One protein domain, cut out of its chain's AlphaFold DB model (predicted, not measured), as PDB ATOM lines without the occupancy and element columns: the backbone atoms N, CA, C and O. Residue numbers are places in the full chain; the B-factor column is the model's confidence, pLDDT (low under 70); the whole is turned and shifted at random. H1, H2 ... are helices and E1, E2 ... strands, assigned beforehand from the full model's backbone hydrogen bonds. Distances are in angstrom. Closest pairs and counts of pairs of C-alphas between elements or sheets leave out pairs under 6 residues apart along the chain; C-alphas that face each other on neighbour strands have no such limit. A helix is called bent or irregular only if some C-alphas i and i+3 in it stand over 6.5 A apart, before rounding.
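Overview. This is residues 24 to 153 of the 166 residues of an uncharacterized protein of Eimeria maxima (UniProt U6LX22). A long, bent ribbon of two strands, E2 and E3, widens at one end into a curled sheet of four with E1 and E4, while H2 and H1 lie at the ribbon's other end. The long helix H3 begins over the E4 side of the sheet and sticks out with residues 130 to 153 as an arm. The printed part has 130 residues, with three named helices and four named strands in the order E1 E2 H1 H2 E3 E4 H3; the class is mixed, helices and strands. The sheet's order is E1 - E2 - E3 - E4, all antiparallel. The whole is loose, with a radius of gyration of the C-alphas of 20.5 A, and spans 60 by 40 by 29 A.

Along the chain. Residues 24 to 40 hold no named element. Strand E1, residues 41 to 44, begins with C-alpha 41 at (59.915, -122.810, 73.807). E2, residues 47 to 61, is 38.1 A long and bends by 68 degrees at residue 53. H1 is residues 68 to 79, 16.4 A long, and H2 is residues 93 to 98. E3, residues 99 to 111, is 30.1 A long and bends by 77 degrees at residue 105. E4 is residues 117 to 122, 14.8 A long. H3, residues 123 to 153, is 40.9 A long and ends with C-alpha 153 at (28.693, -115.494, 94.025). It has a kink of 51 degrees near residue 146 and is irregular, with C-alphas 145 and 148 7.4 A apart.

Arrangement. The sheet is twisted, with edge strands E1 and E4. E1 and E2 form a hairpin; N 41 and O 51 are 2.8 A apart, within hydrogen-bond range. E2 and E3 are antiparallel at 171 degrees, with N 50 and O 110 at 2.8 A and N 60 and O 100 at 2.9 A. E3 and E4 form a hairpin, with N 107 and O 121 at 2.8 A. H3 is on the sheet at a height of 9.8 A, over E4; its closest C-alphas to E3 are Met 123 and Cys 106, 6.4 A apart. H2 is on the sheet too; its closest C-alphas to E2 are Ala 98 and Leu 61, 5.8 A apart. H1 is not on the sheet and is only just apart from H2, the closest C-alphas being 8.3 A apart. Every O i to N i+4 pair is within hydrogen-bond range in H1 and H2, and 23 of 27 in H3.

Size, cuts and confidence. The C-alphas farthest apart, of Pro 68 and Glu 152, are 61.7 A apart. The printed part has no cut. The link from H1 to H2 is long. The mean pLDDT of the printed part is 88.7, and residues 24 to 26 and 83 to 87 are under 70.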
ATOM      1  N   ARG A  24      49.441 -98.889  73.367       49.88
ATOM      2  CA  ARG A  24      50.465 -99.503  74.220       49.88
ATOM      3  C   ARG A  24      51.815 -98.970  73.774       49.88
ATOM      4  O   ARG A  24      52.284 -99.319  72.689       49.88
ATOM      5  N   ARG A  25      52.416 -98.093  74.580       57.84
ATOM      6  CA  ARG A  25      53.817 -97.722  74.416       57.84
ATOM      7  C   ARG A  25      54.603 -98.947  74.843       57.84
ATOM      8  O   ARG A  25      55.150 -98.987  75.938       57.84
ATOM      9  N   ARG A  26      54.559 -99.987  74.010       67.38
ATOM     10  CA  ARG A  26      55.475-101.106  74.115       67.38
ATOM     11  C   ARG A  26      56.841-100.471  74.004       67.38
ATOM     12  O   ARG A  26      57.123 -99.793  73.019       67.38
ATOM     13  N   MET A  27      57.633-100.592  75.063       79.94
ATOM     14  CA  MET A  27      58.961 -99.999  75.060       79.94
ATOM     15  C   MET A  27      59.801-100.626  73.943       79.94
ATOM     16  O   MET A  27      60.577 -99.927  73.299       79.94
ATOM     17  N   VAL A  28      59.582-101.918  73.676       89.75
ATOM     18  CA  VAL A  28      60.226-102.673  72.605       89.75
ATOM     19  C   VAL A  28      59.225-103.040  71.516       89.75
ATOM     20  O   VAL A  28      58.152-103.583  71.776       89.75
ATOM     21  N   HIS A  29      59.626-102.797  70.277       89.06
ATOM     22  CA  HIS A  29      58.942-103.244  69.076       89.06
ATOM     23  C   HIS A  29      59.698-104.407  68.438       89.06
ATOM     24  O   HIS A  29      60.921-104.503  68.529       89.06
ATOM     25  N   ILE A  30      58.965-105.293  67.770       89.94
ATOM     26  CA  ILE A  30      59.523-106.416  67.020       89.94
ATOM     27  C   ILE A  30      58.886-106.400  65.637       89.94
ATOM     28  O   ILE A  30      57.664-106.294  65.518       89.94
ATOM     29  N   GLU A  31      59.701-106.560  64.599       87.06
ATOM     30  CA  GLU A  31      59.211-106.912  63.267       87.06
ATOM     31  C   GLU A  31      58.756-108.374  63.303       87.06
ATOM     32  O   GLU A  31      59.565-109.301  63.229       87.06
ATOM     33  N   TYR A  32      57.461-108.580  63.536       82.56
ATOM     34  CA  TYR A  32      56.886-109.908  63.708       82.56
ATOM     35  C   TYR A  32      56.283-110.425  62.386       82.56
ATOM     36  O   TYR A  32      55.539-109.683  61.746       82.56
ATOM     37  N   PRO A  33      56.532-111.690  61.989       85.12
ATOM     38  CA  PRO A  33      57.343-112.688  62.687       85.12
ATOM     39  C   PRO A  33      58.854-112.429  62.529       85.12
ATOM     40  O   PRO A  33      59.326-112.160  61.422       85.12
ATOM     41  N   PRO A  34      59.648-112.558  63.607       88.00
ATOM     42  CA  PRO A  34      61.072-112.270  63.535       88.00
ATOM     43  C   PRO A  34      61.815-113.384  62.800       88.00
ATOM     44  O   PRO A  34      61.718-114.562  63.151       88.00
ATOM     45  N   ARG A  35      62.616-112.993  61.805       86.81
ATOM     46  CA  ARG A  35      63.443-113.922  61.015       86.81
ATOM     47  C   ARG A  35      64.606-114.503  61.819       86.81
ATOM     48  O   ARG A  35      64.931-115.675  61.674       86.81
ATOM     49  N   LYS A  36      65.242-113.680  62.661       90.06
ATOM     50  CA  LYS A  36      66.383-114.068  63.503       90.06
ATOM     51  C   LYS A  36      65.934-114.138  64.958       90.06
ATOM     52  O   LYS A  36      65.621-113.111  65.561       90.06
ATOM     53  N   ARG A  37      65.888-115.351  65.509       94.50
ATOM     54  CA  ARG A  37      65.480-115.611  66.894       94.50
ATOM     55  C   ARG A  37      66.095-116.897  67.431       94.50
ATOM     56  O   ARG A  37      66.555-117.740  66.662       94.50
ATOM     57  N   SER A  38      66.039-117.059  68.747       96.00
ATOM     58  CA  SER A  38      66.320-118.321  69.422       96.00
ATOM     59  C   SER A  38      65.291-119.400  69.041       96.00
ATOM     60  O   SER A  38      64.217-119.085  68.500       96.00
ATOM     61  N   PRO A  39      65.556-120.673  69.384       95.12
ATOM     62  CA  PRO A  39      64.536-121.715  69.366       95.12
ATOM     63  C   PRO A  39      63.288-121.290  70.149       95.12
ATOM     64  O   PRO A  39      63.393-120.590  71.161       95.12
ATOM     65  N   VAL A  40      62.117-121.704  69.661       93.06
ATOM     66  CA  VAL A  40      60.848-121.476  70.361       93.06
ATOM     67  C   VAL A  40      60.731-122.467  71.504       93.06
ATOM     68  O   VAL A  40      60.943-123.661  71.304       93.06
ATOM     69  N   LYS A  41      60.329-121.983  72.675       93.69
ATOM     70  CA  LYS A  41      59.915-122.810  73.807       93.69
ATOM     71  C   LYS A  41      58.419-122.649  74.039       93.69
ATOM     72  O   LYS A  41      57.908-121.533  73.975       93.69
ATOM     73  N   LYS A  42      57.711-123.741  74.322       93.00
ATOM     74  CA  LYS A  42      56.353-123.656  74.871       93.00
ATOM     75  C   LYS A  42      56.444-123.277  76.346       93.00
ATOM     76  O   LYS A  42      57.323-123.764  77.049       93.00
ATOM     77  N   LEU A  43      55.551-122.402  76.802       90.75
ATOM     78  CA  LEU A  43      55.461-122.045  78.220       90.75
ATOM     79  C   LEU A  43      54.923-123.206  79.058       90.75
ATOM     80  O   LEU A  43      55.285-123.354  80.218       90.75
ATOM     81  N   HIS A  44      54.012-123.981  78.474       89.06
ATOM     82  CA  HIS A  44      53.335-125.104  79.105       89.06
ATOM     83  C   HIS A  44      52.838-126.052  78.010       89.06
ATOM     84  O   HIS A  44      52.432-125.585  76.946       89.06
ATOM     85  N   ASP A  45      52.820-127.356  78.264       87.38
ATOM     86  CA  ASP A  45      52.487-128.343  77.228       87.38
ATOM     87  C   ASP A  45      51.021-128.267  76.783       87.38
ATOM     88  O   ASP A  45      50.709-128.442  75.607       87.38
ATOM     89  N   SER A  46      50.125-127.929  77.712       87.00
ATOM     90  CA  SER A  46      48.679-127.838  77.462       87.00
ATOM     91  C   SER A  46      48.216-126.569  76.733       87.00
ATOM     92  O   SER A  46      47.044-126.489  76.379       87.00
ATOM     93  N   TYR A  47      49.073-125.557  76.542       82.00
ATOM     94  CA  TYR A  47      48.661-124.269  75.967       82.00
ATOM     95  C   TYR A  47      49.661-123.753  74.931       82.00
ATOM     96  O   TYR A  47      50.872-123.821  75.120       82.00
ATOM     97  N   ASP A  48      49.166-123.101  73.881       87.44
ATOM     98  CA  ASP A  48      49.992-122.614  72.767       87.44
ATOM     99  C   ASP A  48      50.669-121.257  73.025       87.44
ATOM    100  O   ASP A  48      50.809-120.432  72.118       87.44
ATOM    101  N   LYS A  49      51.105-121.007  74.265       91.69
ATOM    102  CA  LYS A  49      51.934-119.840  74.593       91.69
ATOM    103  C   LYS A  49      53.393-120.168  74.310       91.69
ATOM    104  O   LYS A  49      53.946-121.116  74.863       91.69
ATOM    105  N   LEU A  50      54.005-119.366  73.454       93.06
ATOM    106  CA  LEU A  50      55.365-119.528  72.967       93.06
ATOM    107  C   LEU A  50      56.267-118.422  73.501       93.06
ATOM    108  O   LEU A  50      55.848-117.268  73.587       93.06
ATOM    109  N   LEU A  51      57.507-118.784  73.815       94.94
ATOM    110  CA  LEU A  51      58.564-117.889  74.262       94.94
ATOM    111  C   LEU A  51      59.794-118.069  73.380       94.94
ATOM    112  O   LEU A  51      60.207-119.194  73.087       94.94
ATOM    113  N   PHE A  52      60.410-116.964  72.986       95.50
ATOM    114  CA  PHE A  52      61.703-116.963  72.309       95.50
ATOM    115  C   PHE A  52      62.385-115.608  72.485       95.50
ATOM    116  O   PHE A  52      61.733-114.596  72.733       95.50
ATOM    117  N   VAL A  53      63.704-115.582  72.325       96.94
ATOM    118  CA  VAL A  53      64.498-114.352  72.317       96.94
ATOM    119  C   VAL A  53      64.741-113.933  70.872       96.94
ATOM    120  O   VAL A  53      65.104-114.761  70.036       96.94
ATOM    121  N   CYS A  54      64.545-112.659  70.554       96.12
ATOM    122  CA  CYS A  54      64.839-112.108  69.233       96.12
ATOM    123  C   CYS A  54      65.398-110.686  69.324       96.12
ATOM    124  O   CYS A  54      65.455-110.083  70.397       96.12
ATOM    125  N   GLN A  55      65.815-110.153  68.177       95.88
ATOM    126  CA  GLN A  55      66.177-108.748  68.066       95.88
ATOM    127  C   GLN A  55      64.912-107.907  67.860       95.88
ATOM    128  O   GLN A  55      64.222-108.057  66.851       95.88
ATOM    129  N   GLY A  56      64.628-107.024  68.812       93.69
ATOM    130  CA  GLY A  56      63.648-105.951  68.689       93.69
ATOM    131  C   GLY A  56      64.330-104.591  68.540       93.69
ATOM    132  O   GLY A  56      65.545-104.492  68.327       93.69
ATOM    133  N   TYR A  57      63.552-103.523  68.668       92.88
ATOM    134  CA  TYR A  57      64.054-102.157  68.647       92.88
ATOM    135  C   TYR A  57      63.220-101.207  69.507       92.88
ATOM    136  O   TYR A  57      62.033-101.422  69.741       92.88
ATOM    137  N   ILE A  58      63.860-100.132  69.957       91.38
ATOM    138  CA  ILE A  58      63.244 -99.028  70.695       91.38
ATOM    139  C   ILE A  58      63.378 -97.770  69.843       91.38
ATOM    140  O   ILE A  58      64.496 -97.385  69.489       91.38
ATOM    141  N   ASP A  59      62.255 -97.118  69.552       89.38
ATOM    142  CA  ASP A  59      62.224 -95.842  68.841       89.38
ATOM    143  C   ASP A  59      62.138 -94.695  69.860       89.38
ATOM    144  O   ASP A  59      61.182 -94.584  70.631       89.38
ATOM    145  N   ARG A  60      63.160 -93.832  69.887       89.00
ATOM    146  CA  ARG A  60      63.201 -92.637  70.745       89.00
ATOM    147  C   ARG A  60      63.175 -91.376  69.896       89.00
ATOM    148  O   ARG A  60      64.018 -91.192  69.023       89.00
ATOM    149  N   LEU A  61      62.231 -90.487  70.184       89.31
ATOM    150  CA  LEU A  61      62.118 -89.201  69.502       89.31
ATOM    151  C   LEU A  61      63.114 -88.189  70.084       89.31
ATOM    152  O   LEU A  61      63.022 -87.842  71.263       89.31
ATOM    153  N   SER A  62      64.029 -87.692  69.255       91.56
ATOM    154  CA  SER A  62      64.959 -86.613  69.609       91.56
ATOM    155  C   SER A  62      64.310 -85.268  69.291       91.56
ATOM    156  O   SER A  62      64.271 -84.858  68.134       91.56
ATOM    157  N   ILE A  63      63.779 -84.587  70.309       90.69
ATOM    158  CA  ILE A  63      63.000 -83.347  70.130       90.69
ATOM    159  C   ILE A  63      63.835 -82.253  69.451       90.69
ATOM    160  O   ILE A  63      63.332 -81.553  68.585       90.69
ATOM    161  N   GLU A  64      65.122 -82.169  69.782       92.81
ATOM    162  CA  GLU A  64      66.072 -81.191  69.230       92.81
ATOM    163  C   GLU A  64      66.239 -81.292  67.708       92.81
ATOM    164  O   GLU A  64      66.563 -80.307  67.054       92.81
ATOM    165  N   LYS A  65      66.004 -82.478  67.133       93.25
ATOM    166  CA  LYS A  65      66.111 -82.717  65.688       93.25
ATOM    167  C   LYS A  65      64.836 -82.369  64.924       93.25
ATOM    168  O   LYS A  65      64.839 -82.434  63.698       93.25
ATOM    169  N   LEU A  66      63.743 -82.054  65.619       94.31
ATOM    170  CA  LEU A  66      62.501 -81.651  64.972       94.31
ATOM    171  C   LEU A  66      62.577 -80.186  64.518       94.31
ATOM    172  O   LEU A  66      63.142 -79.359  65.231       94.31
ATOM    173  N   PRO A  67      61.936 -79.823  63.400       94.75
ATOM    174  CA  PRO A  67      61.695 -78.433  63.037       94.75
ATOM    175  C   PRO A  67      60.953 -77.667  64.149       94.75
ATOM    176  O   PRO A  67      60.092 -78.259  64.812       94.75
ATOM    177  N   PRO A  68      61.189 -76.351  64.316       95.44
ATOM    178  CA  PRO A  68      60.565 -75.551  65.376       95.44
ATOM    179  C   PRO A  68      59.032 -75.647  65.420       95.44
ATOM    180  O   PRO A  68      58.450 -75.741  66.497       95.44
ATOM    181  N   ALA A  69      58.377 -75.708  64.254       92.81
ATOM    182  CA  ALA A  69      56.927 -75.872  64.162       92.81
ATOM    183  C   ALA A  69      56.442 -77.190  64.798       92.81
ATOM    184  O   ALA A  69      55.505 -77.189  65.596       92.81
ATOM    185  N   LEU A  70      57.119 -78.310  64.512       92.38
ATOM    186  CA  LEU A  70      56.780 -79.614  65.091       92.38
ATOM    187  C   LEU A  70      57.142 -79.695  66.579       92.38
ATOM    188  O   LEU A  70      56.443 -80.366  67.338       92.38
ATOM    189  N   GLN A  71      58.197 -79.003  67.023       93.75
ATOM    190  CA  GLN A  71      58.516 -78.894  68.452       93.75
ATOM    191  C   GLN A  71      57.399 -78.176  69.222       93.75
ATOM    192  O   GLN A  71      56.966 -78.660  70.271       93.75
ATOM    193  N   GLN A  72      56.909 -77.054  68.688       92.56
ATOM    194  CA  GLN A  72      55.816 -76.288  69.283       92.56
ATOM    195  C   GLN A  72      54.515 -77.103  69.308       92.56
ATOM    196  O   GLN A  72      53.892 -77.229  70.362       92.56
ATOM    197  N   GLN A  73      54.172 -77.766  68.201       90.31
ATOM    198  CA  GLN A  73      53.014 -78.659  68.148       90.31
ATOM    199  C   GLN A  73      53.134 -79.806  69.167       90.31
ATOM    200  O   GLN A  73      52.183 -80.109  69.883       90.31
ATOM    201  N   LEU A  74      54.312 -80.430  69.307       89.06
ATOM    202  CA  LEU A  74      54.544 -81.468  70.319       89.06
ATOM    203  C   LEU A  74      54.347 -80.937  71.746       89.06
ATOM    204  O   LEU A  74      53.828 -81.660  72.601       89.06
ATOM    205  N   LYS A  75      54.770 -79.698  72.014       89.81
ATOM    206  CA  LYS A  75      54.588 -79.032  73.309       89.81
ATOM    207  C   LYS A  75      53.106 -78.827  73.615       89.81
ATOM    208  O   LYS A  75      52.674 -79.171  74.711       89.81
ATOM    209  N   GLU A  76      52.331 -78.354  72.646       88.19
ATOM    210  CA  GLU A  76      50.877 -78.179  72.763       88.19
ATOM    211  C   GLU A  76      50.159 -79.515  72.988       88.19
ATOM    212  O   GLU A  76      49.365 -79.646  73.918       88.19
ATOM    213  N   LEU A  77      50.518 -80.547  72.215       84.81
ATOM    214  CA  LEU A  77      49.974 -81.899  72.373       84.81
ATOM    215  C   LEU A  77      50.232 -82.469  73.774       84.81
ATOM    216  O   LEU A  77      49.360 -83.121  74.348       84.81
ATOM    217  N   ARG A  78      51.427 -82.234  74.332       83.50
ATOM    218  CA  ARG A  78      51.796 -82.679  75.687       83.50
ATOM    219  C   ARG A  78      51.131 -81.859  76.789       83.50
ATOM    220  O   ARG A  78      50.864 -82.414  77.848       83.50
ATOM    221  N   ALA A  79      50.906 -80.570  76.552       85.62
ATOM    222  CA  ALA A  79      50.259 -79.667  77.498       85.62
ATOM    223  C   ALA A  79      48.729 -79.816  77.515       85.62
ATOM    224  O   ALA A  79      48.086 -79.338  78.449       85.62
ATOM    225  N   SER A  80      48.141 -80.471  76.508       79.56
ATOM    226  CA  SER A  80      46.696 -80.674  76.437       79.56
ATOM    227  C   SER A  80      46.176 -81.425  77.674       79.56
ATOM    228  O   SER A  80      46.623 -82.545  77.949       79.56
ATOM    229  N   PRO A  81      45.189 -80.868  78.402       76.06
ATOM    230  CA  PRO A  81      44.612 -81.509  79.584       76.06
ATOM    231  C   PRO A  81      43.775 -82.747  79.233       76.06
ATOM    232  O   PRO A  81      43.472 -83.567  80.099       76.06
ATOM    233  N   VAL A  82      43.402 -82.901  77.958       71.69
ATOM    234  CA  VAL A  82      42.583 -84.007  77.459       71.69
ATOM    235  C   VAL A  82      43.416 -84.864  76.501       71.69
ATOM    236  O   VAL A  82      44.180 -84.319  75.701       71.69
ATOM    237  N   PRO A  83      43.267 -86.207  76.528       61.94
ATOM    238  CA  PRO A  83      43.700 -87.062  75.427       61.94
ATOM    239  C   PRO A  83      43.249 -86.528  74.072       61.94
ATOM    240  O   PRO A  83      42.090 -86.678  73.703       61.94
ATOM    241  N   LEU A  84      44.170 -85.960  73.301       62.56
ATOM    242  CA  LEU A  84      43.927 -85.741  71.885       62.56
ATOM    243  C   LEU A  84      44.119 -87.095  71.199       62.56
ATOM    244  O   LEU A  84      45.244 -87.579  71.073       62.56
ATOM    245  N   TYR A  85      43.010 -87.744  70.838       55.34
ATOM    246  CA  TYR A  85      42.998 -89.062  70.191       55.34
ATOM    247  C   TYR A  85      43.799 -89.053  68.876       55.34
ATOM    248  O   TYR A  85      44.622 -89.940  68.649       55.34
ATOM    249  N   ASP A  86      43.672 -87.965  68.111       58.75
ATOM    250  CA  ASP A  86      44.417 -87.707  66.871       58.75
ATOM    251  C   ASP A  86      45.694 -86.878  67.095       58.75
ATOM    252  O   ASP A  86      46.372 -86.475  66.152       58.75
ATOM    253  N   GLY A  87      46.047 -86.618  68.357       60.84
ATOM    254  CA  GLY A  87      47.163 -85.769  68.762       60.84
ATOM    255  C   GLY A  87      48.521 -86.440  68.591       60.84
ATOM    256  O   GLY A  87      49.224 -86.697  69.573       60.84
ATOM    257  N   ARG A  88      48.892 -86.751  67.351       73.44
ATOM    258  CA  ARG A  88      50.226 -87.230  66.979       73.44
ATOM    259  C   ARG A  88      50.877 -86.212  66.059       73.44
ATOM    260  O   ARG A  88      50.205 -85.531  65.293       73.44
ATOM    261  N   LEU A  89      52.203 -86.131  66.129       83.81
ATOM    262  CA  LEU A  89      52.940 -85.450  65.074       83.81
ATOM    263  C   LEU A  89      52.674 -86.180  63.746       83.81
ATOM    264  O   LEU A  89      52.602 -87.415  63.750       83.81
ATOM    265  N   PRO A  90      52.520 -85.448  62.631       85.44
ATOM    266  CA  PRO A  90      52.353 -86.062  61.323       85.44
ATOM    267  C   PRO A  90      53.565 -86.939  61.003       85.44
ATOM    268  O   PRO A  90      54.700 -86.583  61.326       85.44
ATOM    269  N   TRP A  91      53.336 -88.083  60.356       86.38
ATOM    270  CA  TRP A  91      54.409 -88.993  59.949       86.38
ATOM    271  C   TRP A  91      55.178 -88.441  58.737       86.38
ATOM    272  O   TRP A  91      55.003 -88.897  57.611       86.38
ATOM    273  N   SER A  92      56.000 -87.418  58.973       89.75
ATOM    274  CA  SER A  92      56.821 -86.730  57.971       89.75
ATOM    275  C   SER A  92      58.262 -87.246  57.940       89.75
ATOM    276  O   SER A  92      58.712 -87.930  58.864       89.75
ATOM    277  N   GLU A  93      59.020 -86.893  56.899       92.25
ATOM    278  CA  GLU A  93      60.459 -87.186  56.840       92.25
ATOM    279  C   GLU A  93      61.228 -86.585  58.020       92.25
ATOM    280  O   GLU A  93      62.127 -87.224  58.562       92.25
ATOM    281  N   ASP A  94      60.862 -85.377  58.447       92.44
ATOM    282  CA  ASP A  94      61.497 -84.710  59.586       92.44
ATOM    283  C   ASP A  94      61.257 -85.473  60.890       92.44
ATOM    284  O   ASP A  94      62.183 -85.657  61.686       92.44
ATOM    285  N   LEU A  95      60.035 -85.984  61.091       89.75
ATOM    286  CA  LEU A  95      59.732 -86.842  62.235       89.75
ATOM    287  C   LEU A  95      60.561 -88.130  62.180       89.75
ATOM    288  O   LEU A  95      61.146 -88.521  63.188       89.75
ATOM    289  N   GLN A  96      60.646 -88.763  61.009       90.19
ATOM    290  CA  GLN A  96      61.440 -89.979  60.817       90.19
ATOM    291  C   GLN A  96      62.930 -89.740  61.107       90.19
ATOM    292  O   GLN A  96      63.537 -90.522  61.835       90.19
ATOM    293  N   LYS A  97      63.511 -88.630  60.627       93.00
ATOM    294  CA  LYS A  97      64.912 -88.234  60.895       93.00
ATOM    295  C   LYS A  97      65.173 -87.930  62.375       93.00
ATOM    296  O   LYS A  97      66.283 -88.146  62.871       93.00
ATOM    297  N   ALA A  98      64.165 -87.438  63.092       93.25
ATOM    298  CA  ALA A  98      64.249 -87.177  64.525       93.25
ATOM    299  C   ALA A  98      64.132 -88.450  65.385       93.25
ATOM    300  O   ALA A  98      64.532 -88.439  66.557       93.25
ATOM    301  N   ILE A  99      63.612 -89.552  64.837       92.12
ATOM    302  CA  ILE A  99      63.512 -90.832  65.540       92.12
ATOM    303  C   ILE A  99      64.858 -91.555  65.492       92.12
ATOM    304  O   ILE A  99      65.403 -91.878  64.440       92.12
ATOM    305  N   ARG A 100      65.388 -91.863  66.675       91.62
ATOM    306  CA  ARG A 100      66.537 -92.746  66.846       91.62
ATOM    307  C   ARG A 100      66.045 -94.143  67.192       91.62
ATOM    308  O   ARG A 100      65.568 -94.373  68.306       91.62
ATOM    309  N   ARG A 101      66.238 -95.074  66.262       91.81
ATOM    310  CA  ARG A 101      66.010 -96.502  66.480       91.81
ATOM    311  C   ARG A 101      67.236 -97.151  67.111       91.81
ATOM    312  O   ARG A 101      68.343 -97.014  66.598       91.81
ATOM    313  N   THR A 102      67.041 -97.869  68.212       93.62
ATOM    314  CA  THR A 102      68.102 -98.650  68.868       93.62
ATOM    315  C   THR A 102      67.695-100.113  68.899       93.62
ATOM    316  O   THR A 102      66.664-100.445  69.477       93.62
ATOM    317  N   ALA A 103      68.484-100.982  68.270       93.75
ATOM    318  CA  ALA A 103      68.231-102.415  68.295       93.75
ATOM    319  C   ALA A 103      68.502-102.966  69.705       93.75
ATOM    320  O   ALA A 103      69.528-102.649  70.304       93.75
ATOM    321  N   VAL A 104      67.604-103.807  70.218       94.94
ATOM    322  CA  VAL A 104      67.728-104.408  71.553       94.94
ATOM    323  C   VAL A 104      67.295-105.880  71.533       94.94
ATOM    324  O   VAL A 104      66.266-106.197  70.934       94.94
ATOM    325  N   PRO A 105      68.042-106.802  72.162       95.69
ATOM    326  CA  PRO A 105      67.547-108.152  72.408       95.69
ATOM    327  C   PRO A 105      66.339-108.120  73.347       95.69
ATOM    328  O   PRO A 105      66.321-107.373  74.327       95.69
ATOM    329  N   CYS A 106      65.332-108.941  73.071       95.94
ATOM    330  CA  CYS A 106      64.126-109.006  73.889       95.94
ATOM    331  C   CYS A 106      63.542-110.418  73.941       95.94
ATOM    332  O   CYS A 106      63.707-111.212  73.011       95.94
ATOM    333  N   LEU A 107      62.859-110.721  75.043       96.44
ATOM    334  CA  LEU A 107      62.045-111.915  75.217       96.44
ATOM    335  C   LEU A 107      60.640-111.634  74.684       96.44
ATOM    336  O   LEU A 107      59.952-110.755  75.195       96.44
ATOM    337  N   ALA A 108      60.205-112.396  73.690       94.69
ATOM    338  CA  ALA A 108      58.881-112.278  73.104       94.69
ATOM    339  C   ALA A 108      57.967-113.413  73.572       94.69
ATOM    340  O   ALA A 108      58.370-114.579  73.604       94.69
ATOM    341  N   PHE A 109      56.720-113.061  73.867       94.12
ATOM    342  CA  PHE A 109      55.613-113.975  74.109       94.12
ATOM    343  C   PHE A 109      54.671-113.931  72.913       94.12
ATOM    344  O   PHE A 109      54.205-112.860  72.524       94.12
ATOM    345  N   ALA A 110      54.349-115.086  72.349       92.00
ATOM    346  CA  ALA A 110      53.451-115.192  71.204       92.00
ATOM    347  C   ALA A 110      52.492-116.377  71.348       92.00
ATOM    348  O   ALA A 110      52.698-117.259  72.181       92.00
ATOM    349  N   THR A 111      51.452-116.413  70.524       90.50
ATOM    350  CA  THR A 111      50.610-117.599  70.340       90.50
ATOM    351  C   THR A 111      51.069-118.398  69.127       90.50
ATOM    352  O   THR A 111      51.350-117.837  68.065       90.50
ATOM    353  N   GLY A 112      51.133-119.724  69.269       79.75
ATOM    354  CA  GLY A 112      51.575-120.609  68.190       79.75
ATOM    355  C   GLY A 112      50.620-120.671  67.007       79.75
ATOM    356  O   GLY A 112      51.063-120.552  65.871       79.75
ATOM    357  N   HIS A 113      49.318-120.805  67.271       78.31
ATOM    358  CA  HIS A 113      48.326-121.066  66.223       78.31
ATOM    359  C   HIS A 113      47.924-119.828  65.409       78.31
ATOM    360  O   HIS A 113      47.579-119.938  64.241       78.31
ATOM    361  N   SER A 114      47.948-118.641  66.025       78.75
ATOM    362  CA  SER A 114      47.463-117.398  65.406       78.75
ATOM    363  C   SER A 114      48.569-116.407  65.061       78.75
ATOM    364  O   SER A 114      48.270-115.283  64.666       78.75
ATOM    365  N   HIS A 115      49.839-116.799  65.228       73.06
ATOM    366  CA  HIS A 115      50.998-115.935  64.996       73.06
ATOM    367  C   HIS A 115      50.843-114.550  65.648       73.06
ATOM    368  O   HIS A 115      51.264-113.536  65.095       73.06
ATOM    369  N   HIS A 116      50.219-114.488  66.823       85.38
ATOM    370  CA  HIS A 116      49.910-113.225  67.469       85.38
ATOM    371  C   HIS A 116      50.958-112.929  68.540       85.38
ATOM    372  O   HIS A 116      51.139-113.701  69.484       85.38
ATOM    373  N   LEU A 117      51.659-111.801  68.393       88.00
ATOM    374  CA  LEU A 117      52.579-111.304  69.410       88.00
ATOM    375  C   LEU A 117      51.778-110.787  70.611       88.00
ATOM    376  O   LEU A 117      51.100-109.759  70.529       88.00
ATOM    377  N   LEU A 118      51.901-111.482  71.740       88.69
ATOM    378  CA  LEU A 118      51.260-111.104  72.994       88.69
ATOM    379  C   LEU A 118      51.983-109.911  73.619       88.69
ATOM    380  O   LEU A 118      51.356-108.872  73.838       88.69
ATOM    381  N   GLU A 119      53.287-110.050  73.876       91.00
ATOM    382  CA  GLU A 119      54.115-108.985  74.451       91.00
ATOM    383  C   GLU A 119      55.619-109.236  74.253       91.00
ATOM    384  O   GLU A 119      56.022-110.348  73.903       91.00
ATOM    385  N   ALA A 120      56.440-108.208  74.472       92.81
ATOM    386  CA  ALA A 120      57.897-108.302  74.442       92.81
ATOM    387  C   ALA A 120      58.538-107.557  75.619       92.81
ATOM    388  O   ALA A 120      58.073-106.485  75.994       92.81
ATOM    389  N   PHE A 121      59.629-108.108  76.151       94.31
ATOM    390  CA  PHE A 121      60.335-107.581  77.318       94.31
ATOM    391  C   PHE A 121      61.830-107.443  77.038       94.31
ATOM    392  O   PHE A 121      62.467-108.363  76.519       94.31
ATOM    393  N   THR A 122      62.409-106.307  77.409       95.00
ATOM    394  CA  THR A 122      63.863-106.159  77.552       95.00
ATOM    395  C   THR A 122      64.399-107.066  78.660       95.00
ATOM    396  O   THR A 122      63.653-107.542  79.514       95.00
ATOM    397  N   MET A 123      65.718-107.271  78.695       95.25
ATOM    398  CA  MET A 123      66.343-108.021  79.789       95.25
ATOM    399  C   MET A 123      66.098-107.369  81.162       95.25
ATOM    400  O   MET A 123      65.871-108.072  82.141       95.25
ATOM    401  N   GLU A 124      66.089-106.035  81.238       94.69
ATOM    402  CA  GLU A 124      65.808-105.301  82.480       94.69
ATOM    403  C   GLU A 124      64.391-105.580  82.997       94.69
ATOM    404  O   GLU A 124      64.203-105.842  84.184       94.69
ATOM    405  N   GLU A 125      63.402-105.600  82.101       94.62
ATOM    406  CA  GLU A 125      62.020-105.946  82.447       94.62
ATOM    407  C   GLU A 125      61.882-107.411  82.872       94.62
ATOM    408  O   GLU A 125      61.121-107.701  83.793       94.62
ATOM    409  N   VAL A 126      62.637-108.331  82.262       95.81
ATOM    410  CA  VAL A 126      62.661-109.742  82.687       95.81
ATOM    411  C   VAL A 126      63.184-109.869  84.120       95.81
ATOM    412  O   VAL A 126      62.561-110.555  84.930       95.81
ATOM    413  N   LEU A 127      64.269-109.170  84.465       97.38
ATOM    414  CA  LEU A 127      64.807-109.164  85.832       97.38
ATOM    415  C   LEU A 127      63.844-108.507  86.828       97.38
ATOM    416  O   LEU A 127      63.716-108.957  87.966       97.38
ATOM    417  N   ALA A 128      63.152-107.443  86.417       95.94
ATOM    418  CA  ALA A 128      62.124-106.819  87.243       95.94
ATOM    419  C   ALA A 128      60.946-107.775  87.484       95.94
ATOM    420  O   ALA A 128      60.493-107.914  88.619       95.94
ATOM    421  N   PHE A 129      60.491-108.480  86.443       94.56
ATOM    422  CA  PHE A 129      59.445-109.493  86.550       94.56
ATOM    423  C   PHE A 129      59.850-110.640  87.482       94.56
ATOM    424  O   PHE A 129      59.059-111.042  88.331       94.56
ATOM    425  N   GLU A 130      61.089-111.125  87.377       96.81
ATOM    426  CA  GLU A 130      61.621-112.180  88.244       96.81
ATOM    427  C   GLU A 130      61.537-111.805  89.731       96.81
ATOM    428  O   GLU A 130      61.098-112.612  90.553       96.81
ATOM    429  N   ARG A 131      61.868-110.555  90.077       97.75
ATOM    430  CA  ARG A 131      61.784-110.051  91.459       97.75
ATOM    431  C   ARG A 131      60.358-110.022  92.008       97.75
ATOM    432  O   ARG A 131      60.189-110.151  93.214       97.75
ATOM    433  N   LEU A 132      59.348-109.893  91.146       97.62
ATOM    434  CA  LEU A 132      57.934-109.876  91.537       97.62
ATOM    435  C   LEU A 132      57.333-111.281  91.696       97.62
ATOM    436  O   LEU A 132      56.214-111.414  92.188       97.62
ATOM    437  N   ILE A 133      58.047-112.348  91.312       97.62
ATOM    438  CA  ILE A 133      57.533-113.726  91.387       97.62
ATOM    439  C   ILE A 133      57.013-114.103  92.790       97.62
ATOM    440  O   ILE A 133      55.955-114.735  92.851       97.62
ATOM    441  N   PRO A 134      57.675-113.757  93.914       97.81
ATOM    442  CA  PRO A 134      57.159-114.077  95.246       97.81
ATOM    443  C   PRO A 134      55.795-113.436  95.535       97.81
ATOM    444  O   PRO A 134      54.877-114.133  95.966       97.81
ATOM    445  N   GLU A 135      55.635-112.148  95.229       97.62
ATOM    446  CA  GLU A 135      54.372-111.419  95.409       97.62
ATOM    447  C   GLU A 135      53.273-111.980  94.505       97.62
ATOM    448  O   GLU A 135      52.150-112.218  94.951       97.62
ATOM    449  N   ILE A 136      53.610-112.284  93.247       97.12
ATOM    450  CA  ILE A 136      52.690-112.936  92.310       97.12
ATOM    451  C   ILE A 136      52.200-114.259  92.906       97.12
ATOM    452  O   ILE A 136      50.995-114.503  92.958       97.12
ATOM    453  N   ARG A 137      53.110-115.106  93.407       97.62
ATOM    454  CA  ARG A 137      52.759-116.393  94.034       97.62
ATOM    455  C   ARG A 137      51.839-116.214  95.238       97.62
ATOM    456  O   ARG A 137      50.890-116.985  95.382       97.62
ATOM    457  N   GLN A 138      52.094-115.211  96.074       97.25
ATOM    458  CA  GLN A 138      51.216-114.888  97.194       97.25
ATOM    459  C   GLN A 138      49.817-114.494  96.705       97.25
ATOM    460  O   GLN A 138      48.833-115.053  97.189       97.25
ATOM    461  N   GLY A 139      49.720-113.630  95.692       96.62
ATOM    462  CA  GLY A 139      48.441-113.251  95.088       96.62
ATOM    463  C   GLY A 139      47.656-114.457  94.558       96.62
ATOM    464  O   GLY A 139      46.458-114.578  94.816       96.62
ATOM    465  N   PHE A 140      48.327-115.411  93.900       96.75
ATOM    466  CA  PHE A 140      47.699-116.675  93.486       96.75
ATOM    467  C   PHE A 140      47.162-117.478  94.680       96.75
ATOM    468  O   PHE A 140      46.052-118.008  94.616       96.75
ATOM    469  N   ALA A 141      47.927-117.578  95.769       96.62
ATOM    470  CA  ALA A 141      47.504-118.306  96.963       96.62
ATOM    471  C   ALA A 141      46.301-117.643  97.651       96.62
ATOM    472  O   ALA A 141      45.391-118.339  98.100       96.62
ATOM    473  N   GLU A 142      46.276-116.314  97.720       95.62
ATOM    474  CA  GLU A 142      45.169-115.550  98.300       95.62
ATOM    475  C   GLU A 142      43.886-115.687  97.479       95.62
ATOM    476  O   GLU A 142      42.837-115.989  98.047       95.62
ATOM    477  N   LEU A 143      43.962-115.552  96.151       93.06
ATOM    478  CA  LEU A 143      42.802-115.750  95.277       93.06
ATOM    479  C   LEU A 143      42.283-117.187  95.341       93.06
ATOM    480  O   LEU A 143      41.078-117.406  95.419       93.06
ATOM    481  N   LYS A 144      43.179-118.179  95.415       93.62
ATOM    482  CA  LYS A 144      42.774-119.581  95.562       93.62
ATOM    483  C   LYS A 144      41.961-119.827  96.840       93.62
ATOM    484  O   LYS A 144      41.064-120.662  96.830       93.62
ATOM    485  N   LYS A 145      42.236-119.103  97.930       94.00
ATOM    486  CA  LYS A 145      41.450-119.206  99.174       94.00
ATOM    487  C   LYS A 145      40.031-118.651  99.022       94.00
ATOM    488  O   LYS A 145      39.138-119.130  99.706       94.00
ATOM    489  N   ARG A 146      39.831-117.670  98.135       91.19
ATOM    490  CA  ARG A 146      38.534-117.019  97.880       91.19
ATOM    491  C   ARG A 146      37.645-117.779  96.895       91.19
ATOM    492  O   ARG A 146      36.479-117.430  96.757       91.19
ATOM    493  N   LEU A 147      38.167-118.823  96.244       88.62
ATOM    494  CA  LEU A 147      37.431-119.614  95.252       88.62
ATOM    495  C   LEU A 147      36.027-120.052  95.710       88.62
ATOM    496  O   LEU A 147      35.103-119.847  94.930       88.62
ATOM    497  N   PRO A 148      35.813-120.581  96.935       87.62
ATOM    498  CA  PRO A 148      34.478-121.019  97.349       87.62
ATOM    499  C   PRO A 148      33.452-119.875  97.361       87.62
ATOM    500  O   PRO A 148      32.340-120.021  96.863       87.62
ATOM    501  N   GLU A 149      33.844-118.703  97.869       85.38
ATOM    502  CA  GLU A 149      32.985-117.514  97.922       85.38
ATOM    503  C   GLU A 149      32.689-116.972  96.513       85.38
ATOM    504  O   GLU A 149      31.564-116.564  96.214       85.38
ATOM    505  N   GLU A 150      33.686-116.993  95.622       81.19
ATOM    506  CA  GLU A 150      33.522-116.578  94.226       81.19
ATOM    507  C   GLU A 150      32.632-117.544  93.429       81.19
ATOM    508  O   GLU A 150      31.827-117.097  92.609       81.19
ATOM    509  N   GLU A 151      32.725-118.851  93.676       83.38
ATOM    510  CA  GLU A 151      31.864-119.863  93.054       83.38
ATOM    511  C   GLU A 151      30.401-119.694  93.480       83.38
ATOM    512  O   GLU A 151      29.504-119.706  92.626       83.38
ATOM    513  N   GLU A 152      30.150-119.445  94.767       80.88
ATOM    514  CA  GLU A 152      28.813-119.129  95.277       80.88
ATOM    515  C   GLU A 152      28.260-117.823  94.688       80.88
ATOM    516  O   GLU A 152      27.097-117.759  94.272       80.88
ATOM    517  N   ALA A 153      29.085-116.775  94.609       78.00
ATOM    518  CA  ALA A 153      28.693-115.494  94.025       78.00
ATOM    519  C   ALA A 153      28.420-115.612  92.514       78.00
ATOM    520  O   ALA A 153      27.439-115.054  92.007       78.00
TER     521      ALA A 153